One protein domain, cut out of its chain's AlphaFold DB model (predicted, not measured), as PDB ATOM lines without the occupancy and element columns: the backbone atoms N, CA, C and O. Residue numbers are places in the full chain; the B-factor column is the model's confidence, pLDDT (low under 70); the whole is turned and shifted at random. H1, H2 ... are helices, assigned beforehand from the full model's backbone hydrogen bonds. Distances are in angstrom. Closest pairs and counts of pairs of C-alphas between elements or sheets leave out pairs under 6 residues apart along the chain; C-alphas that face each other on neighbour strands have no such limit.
ATOM      1  N   VAL A 402     171.325 153.238  60.059       80.94
ATOM      2  CA  VAL A 402     172.325 153.258  58.978       80.94
ATOM      3  C   VAL A 402     172.305 154.628  58.300       80.94
ATOM      4  O   VAL A 402     173.337 155.285  58.224       80.94
ATOM      5  N   ASP A 403     171.118 155.094  57.899       84.88
ATOM      6  CA  ASP A 403     170.874 156.451  57.395       84.88
ATOM      7  C   ASP A 403     169.831 157.139  58.291       84.88
ATOM      8  O   ASP A 403     168.626 156.890  58.152       84.88
ATOM      9  N   PRO A 404     170.270 157.996  59.229       86.00
ATOM     10  CA  PRO A 404     169.382 158.719  60.131       86.00
ATOM     11  C   PRO A 404     168.230 159.445  59.432       86.00
ATOM     12  O   PRO A 404     167.091 159.391  59.894       86.00
ATOM     13  N   LEU A 405     168.506 160.125  58.319       88.81
ATOM     14  CA  LEU A 405     167.561 161.046  57.701       88.81
ATOM     15  C   LEU A 405     166.461 160.286  56.960       88.81
ATOM     16  O   LEU A 405     165.276 160.573  57.156       88.81
ATOM     17  N   LYS A 406     166.831 159.279  56.159       87.19
ATOM     18  CA  LYS A 406     165.846 158.430  55.469       87.19
ATOM     19  C   LYS A 406     165.006 157.632  56.464       87.19
ATOM     20  O   LYS A 406     163.799 157.486  56.270       87.19
ATOM     21  N   GLU A 407     165.608 157.148  57.549       85.62
ATOM     22  CA  GLU A 407     164.885 156.388  58.568       85.62
ATOM     23  C   GLU A 407     163.914 157.247  59.389       85.62
ATOM     24  O   GLU A 407     162.790 156.797  59.631       85.62
ATOM     25  N   ILE A 408     164.285 158.484  59.748       88.44
ATOM     26  CA  ILE A 408     163.375 159.437  60.406       88.44
ATOM     27  C   ILE A 408     162.191 159.767  59.495       88.44
ATOM     28  O   ILE A 408     161.049 159.667  59.942       88.44
ATOM     29  N   LYS A 409     162.434 160.109  58.221       90.44
ATOM     30  CA  LYS A 409     161.357 160.401  57.257       90.44
ATOM     31  C   LYS A 409     160.407 159.210  57.110       90.44
ATOM     32  O   LYS A 409     159.190 159.372  57.119       90.44
ATOM     33  N   ALA A 410     160.953 157.994  57.046       87.12
ATOM     34  CA  ALA A 410     160.144 156.782  56.996       87.12
ATOM     35  C   ALA A 410     159.332 156.564  58.287       87.12
ATOM     36  O   ALA A 410     158.191 156.114  58.210       87.12
ATOM     37  N   ALA A 411     159.893 156.861  59.465       87.38
ATOM     38  CA  ALA A 411     159.179 156.771  60.741       87.38
ATOM     39  C   ALA A 411     158.051 157.808  60.849       87.38
ATOM     40  O   ALA A 411     156.945 157.458  61.253       87.38
ATOM     41  N   GLN A 412     158.296 159.049  60.418       89.94
ATOM     42  CA  GLN A 412     157.272 160.094  60.320       89.94
ATOM     43  C   GLN A 412     156.127 159.651  59.406       89.94
ATOM     44  O   GLN A 412     154.989 159.597  59.860       89.94
ATOM     45  N   GLY A 413     156.432 159.194  58.188       91.12
ATOM     46  CA  GLY A 413     155.413 158.693  57.263       91.12
ATOM     47  C   GLY A 413     154.624 157.492  57.805       91.12
ATOM     48  O   GLY A 413     153.417 157.398  57.585       91.12
ATOM     49  N   ARG A 414     155.254 156.581  58.566       91.81
ATOM     50  CA  ARG A 414     154.545 155.472  59.240       91.81
ATOM     51  C   ARG A 414     153.610 155.951  60.352       91.81
ATOM     52  O   ARG A 414     152.554 155.350  60.540       91.81
ATOM     53  N   MET A 415     154.004 156.977  61.109       91.31
ATOM     54  CA  MET A 415     153.169 157.550  62.170       91.31
ATOM     55  C   MET A 415     151.995 158.333  61.585       91.31
ATOM     56  O   MET A 415     150.870 158.162  62.039       91.31
ATOM     57  N   GLU A 416     152.237 159.132  60.544       91.62
ATOM     58  CA  GLU A 416     151.200 159.887  59.827       91.62
ATOM     59  C   GLU A 416     150.175 158.972  59.144       91.62
ATOM     60  O   GLU A 416     148.999 159.314  59.063       91.62
ATOM     61  N   SER A 417     150.604 157.793  58.686       91.56
ATOM     62  CA  SER A 417     149.724 156.763  58.111       91.56
ATOM     63  C   SER A 417     149.087 155.822  59.144       91.56
ATOM     64  O   SER A 417     148.417 154.869  58.750       91.56
ATOM     65  N   GLU A 418     149.294 156.057  60.445       89.88
ATOM     66  CA  GLU A 418     148.747 155.260  61.558       89.88
ATOM     67  C   GLU A 418     149.115 153.759  61.527       89.88
ATOM     68  O   GLU A 418     148.475 152.923  62.167       89.88
ATOM     69  N   ILE A 419     150.185 153.393  60.814       90.38
ATOM     70  CA  ILE A 419     150.710 152.015  60.780       90.38
ATOM     71  C   ILE A 419     151.472 151.695  62.074       90.38
ATOM     72  O   ILE A 419     151.536 150.544  62.510       90.38
ATOM     73  N   THR A 420     152.073 152.718  62.682       91.75
ATOM     74  CA  THR A 420     152.903 152.627  63.887       91.75
ATOM     75  C   THR A 420     152.483 153.684  64.909       91.75
ATOM     76  O   THR A 420     151.650 154.545  64.632       91.75
ATOM     77  N   ASN A 421     153.079 153.648  66.098       90.50
ATOM     78  CA  ASN A 421     152.905 154.679  67.118       90.50
ATOM     79  C   ASN A 421     154.224 154.956  67.858       90.50
ATOM     80  O   ASN A 421     155.216 154.248  67.672       90.50
ATOM     81  N   LEU A 422     154.223 155.974  68.725       88.62
ATOM     82  CA  LEU A 422     155.405 156.366  69.505       88.62
ATOM     83  C   LEU A 422     155.942 155.234  70.394       88.62
ATOM     84  O   LEU A 422     157.155 155.137  70.564       88.62
ATOM     85  N   GLU A 423     155.074 154.367  70.932       88.25
ATOM     86  CA  GLU A 423     155.506 153.210  71.731       88.25
ATOM     87  C   GLU A 423     156.322 152.229  70.877       88.25
ATOM     88  O   GLU A 423     157.377 151.771  71.310       88.25
ATOM     89  N   ILE A 424     155.848 151.904  69.670       88.38
ATOM     90  CA  ILE A 424     156.498 150.940  68.774       88.38
ATOM     91  C   ILE A 424     157.818 151.508  68.247       88.38
ATOM     92  O   ILE A 424     158.849 150.851  68.385       88.38
ATOM     93  N   GLU A 425     157.804 152.730  67.704       90.00
ATOM     94  CA  GLU A 425     159.012 153.363  67.157       90.00
ATOM     95  C   GLU A 425     160.045 153.643  68.260       90.00
ATOM     96  O   GLU A 425     161.232 153.379  68.080       90.00
ATOM     97  N   GLY A 426     159.604 154.113  69.434       88.19
ATOM     98  CA  GLY A 426     160.474 154.327  70.591       88.19
ATOM     99  C   GLY A 426     161.129 153.029  71.061       88.19
ATOM    100  O   GLY A 426     162.355 152.967  71.185       88.19
ATOM    101  N   ALA A 427     160.339 151.965  71.237       86.88
ATOM    102  CA  ALA A 427     160.845 150.670  71.684       86.88
ATOM    103  C   ALA A 427     161.790 150.013  70.664       86.88
ATOM    104  O   ALA A 427     162.742 149.341  71.064       86.88
ATOM    105  N   GLU A 428     161.581 150.219  69.359       86.81
ATOM    106  CA  GLU A 428     162.500 149.750  68.311       86.81
ATOM    107  C   GLU A 428     163.885 150.413  68.411       86.81
ATOM    108  O   GLU A 428     164.907 149.794  68.094       86.81
ATOM    109  N   GLN A 429     163.927 151.643  68.929       87.50
ATOM    110  CA  GLN A 429     165.152 152.381  69.241       87.50
ATOM    111  C   GLN A 429     165.650 152.169  70.680       87.50
ATOM    112  O   GLN A 429     166.697 152.694  71.051       87.50
ATOM    113  N   GLY A 430     164.960 151.345  71.471       87.50
ATOM    114  CA  GLY A 430     165.322 151.041  72.856       87.50
ATOM    115  C   GLY A 430     164.957 152.133  73.863       87.50
ATOM    116  O   GLY A 430     165.459 152.113  74.986       87.50
ATOM    117  N   TYR A 431     164.087 153.068  73.481       89.62
ATOM    118  CA  TYR A 431     163.563 154.108  74.359       89.62
ATOM    119  C   TYR A 431     162.164 153.759  74.855       89.62
ATOM    120  O   TYR A 431     161.356 153.169  74.137       89.62
ATOM    121  N   ASP A 432     161.863 154.174  76.082       88.06
ATOM    122  CA  ASP A 432     160.488 154.232  76.556       88.06
ATOM    123  C   ASP A 432     159.863 155.563  76.122       88.06
ATOM    124  O   ASP A 432     160.394 156.639  76.408       88.06
ATOM    125  N   TRP A 433     158.746 155.492  75.403       87.44
ATOM    126  CA  TRP A 433     158.062 156.668  74.879       87.44
ATOM    127  C   TRP A 433     157.525 157.571  76.000       87.44
ATOM    128  O   TRP A 433     157.536 158.793  75.838       87.44
ATOM    129  N   GLU A 434     157.113 157.008  77.143       87.44
ATOM    130  CA  GLU A 434     156.598 157.793  78.272       87.44
ATOM    131  C   GLU A 434     157.717 158.617  78.907       87.44
ATOM    132  O   GLU A 434     157.577 159.830  79.073       87.44
ATOM    133  N   GLU A 435     158.874 157.996  79.167       86.56
ATOM    134  CA  GLU A 435     160.051 158.691  79.696       86.56
ATOM    135  C   GLU A 435     160.523 159.811  78.755       86.56
ATOM    136  O   GLU A 435     160.916 160.889  79.214       86.56
ATOM    137  N   VAL A 436     160.474 159.582  77.436       89.56
ATOM    138  CA  VAL A 436     160.833 160.594  76.431       89.56
ATOM    139  C   VAL A 436     159.888 161.794  76.506       89.56
ATOM    140  O   VAL A 436     160.355 162.938  76.528       89.56
ATOM    141  N   LEU A 437     158.573 161.568  76.591       91.25
ATOM    142  CA  LEU A 437     157.591 162.650  76.708       91.25
ATOM    143  C   LEU A 437     157.702 163.393  78.044       91.25
ATOM    144  O   LEU A 437     157.698 164.627  78.062       91.25
ATOM    145  N   GLU A 438     157.868 162.675  79.155       88.81
ATOM    146  CA  GLU A 438     158.084 163.268  80.477       88.81
ATOM    147  C   GLU A 438     159.383 164.093  80.519       88.81
ATOM    148  O   GLU A 438     159.423 165.197  81.079       88.81
ATOM    149  N   GLY A 439     160.442 163.596  79.874       89.00
ATOM    150  CA  GLY A 439     161.698 164.309  79.661       89.00
ATOM    151  C   GLY A 439     161.501 165.589  78.849       89.00
ATOM    152  O   GLY A 439     161.935 166.660  79.285       89.00
ATOM    153  N   LYS A 440     160.777 165.517  77.723       89.81
ATOM    154  CA  LYS A 440     160.442 166.678  76.879       89.81
ATOM    155  C   LYS A 440     159.661 167.727  77.679       89.81
ATOM    156  O   LYS A 440     160.036 168.900  77.681       89.81
ATOM    157  N   ALA A 441     158.652 167.314  78.448       90.69
ATOM    158  CA  ALA A 441     157.870 168.202  79.310       90.69
ATOM    159  C   ALA A 441     158.719 168.873  80.408       90.69
ATOM    160  O   ALA A 441     158.530 170.051  80.726       90.69
ATOM    161  N   ARG A 442     159.686 168.153  80.991       90.38
ATOM    162  CA  ARG A 442     160.636 168.706  81.973       90.38
ATOM    163  C   ARG A 442     161.542 169.767  81.350       90.38
ATOM    164  O   ARG A 442     161.719 170.831  81.939       90.38
ATOM    165  N   VAL A 443     162.077 169.501  80.159       89.88
ATOM    166  CA  VAL A 443     162.924 170.452  79.422       89.88
ATOM    167  C   VAL A 443     162.136 171.702  79.037       89.88
ATOM    168  O   VAL A 443     162.638 172.808  79.224       89.88
ATOM    169  N   LEU A 444     160.896 171.555  78.557       90.06
ATOM    170  CA  LEU A 444     160.034 172.684  78.201       90.06
ATOM    171  C   LEU A 444     159.740 173.588  79.401       90.06
ATOM    172  O   LEU A 444     159.950 174.797  79.308       90.06
ATOM    173  N   ARG A 445     159.353 173.009  80.547       90.00
ATOM    174  CA  ARG A 445     159.190 173.768  81.799       90.00
ATOM    175  C   ARG A 445     160.472 174.502  82.178       90.00
ATOM    176  O   ARG A 445     160.432 175.687  82.495       90.00
ATOM    177  N   LYS A 446     161.628 173.838  82.071       89.38
ATOM    178  CA  LYS A 446     162.901 174.469  82.430       89.38
ATOM    179  C   LYS A 446     163.297 175.602  81.484       89.38
ATOM    180  O   LYS A 446     163.837 176.608  81.934       89.38
ATOM    181  N   ARG A 447     163.020 175.469  80.184       89.19
ATOM    182  CA  ARG A 447     163.229 176.546  79.204       89.19
ATOM    183  C   ARG A 447     162.363 177.761  79.514       89.19
ATOM    184  O   ARG A 447     162.884 178.871  79.489       89.19
ATOM    185  N   GLN A 448     161.094 177.537  79.863       90.38
ATOM    186  CA  GLN A 448     160.176 178.595  80.293       90.38
ATOM    187  C   GLN A 448     160.694 179.318  81.542       90.38
ATOM    188  O   GLN A 448     160.751 180.542  81.550       90.38
ATOM    189  N   GLU A 449     161.146 178.577  82.561       91.88
ATOM    190  CA  GLU A 449     161.752 179.156  83.773       91.88
ATOM    191  C   GLU A 449     163.003 180.001  83.480       91.88
ATOM    192  O   GLU A 449     163.238 181.006  84.143       91.88
TER     193      GLU A 449
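Overview. This is residues 402 to 449 of the 548 residues of the protein "Phage portal protein" of bacterium endosymbiont of Escarpia laminata (UniProt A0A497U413). The model shows three helices strung along a loose, elongated path: H1 and the short H2, which folds back near it, make one end, and the longest helix, H3, sets out from H2 as an arm away from both. Residues 438 to 449 of H3 stick out at one end, and residues 402 to 410, of which 404 to 410 belong to H1, stand free as well. The printed part has 48 residues with three named helices, in the order H1, H2, H3, and no named strand; the class is all helix. The whole is loose, with a radius of gyration of the C-alphas of 12.9 A, and the C-alphas span 35 by 20 by 19 A.

Along the chain. After residues 402 and 403, H1 runs from Pro 404 to Glu 416, 18.2 A from first to last C-alpha, beginning with C-alpha 404 at (169.382, 158.719, 60.131). A tight link of 5 residues joins it to H2, residues 422 to 428, whose first C-alpha is at (155.405, 156.366, 69.505). A tight link of 4 residues then joins H2 to H3, residues 433 to 449, which is 24.5 A from first to last C-alpha and ends with C-alpha 449 at (161.752, 179.156, 83.773).

Arrangement. H1 and H2 are close but not clearly touching, with 2 pairs of C-alphas within 8 A. Their closest C-alphas, those of Ala 411 and Glu 425, are 7.3 A apart. They run opposite ways at a steep tilt of 39 degrees. H2 and H3 touch, H3 with residue 433 alone, and their closest C-alphas, those of Glu 423 and Trp 433, are 5.3 A apart. These two helices run opposite ways at a steep tilt of 64 degrees, and their centres are 18.1 A apart. H1 and H3 are apart. In H1, H2 and H3 every O i to N i+4 pair of the backbone is within hydrogen-bond range.

Size, cuts and confidence. The two C-alphas farthest apart, those of Val 402 and Glu 449, are also the first and last printed, at 37.4 A. The printed part runs from residue 402 to residue 449 with no cut, and neither link between its helices is long. The mean pLDDT of the printed part is 88.9, and no printed residue is under 70.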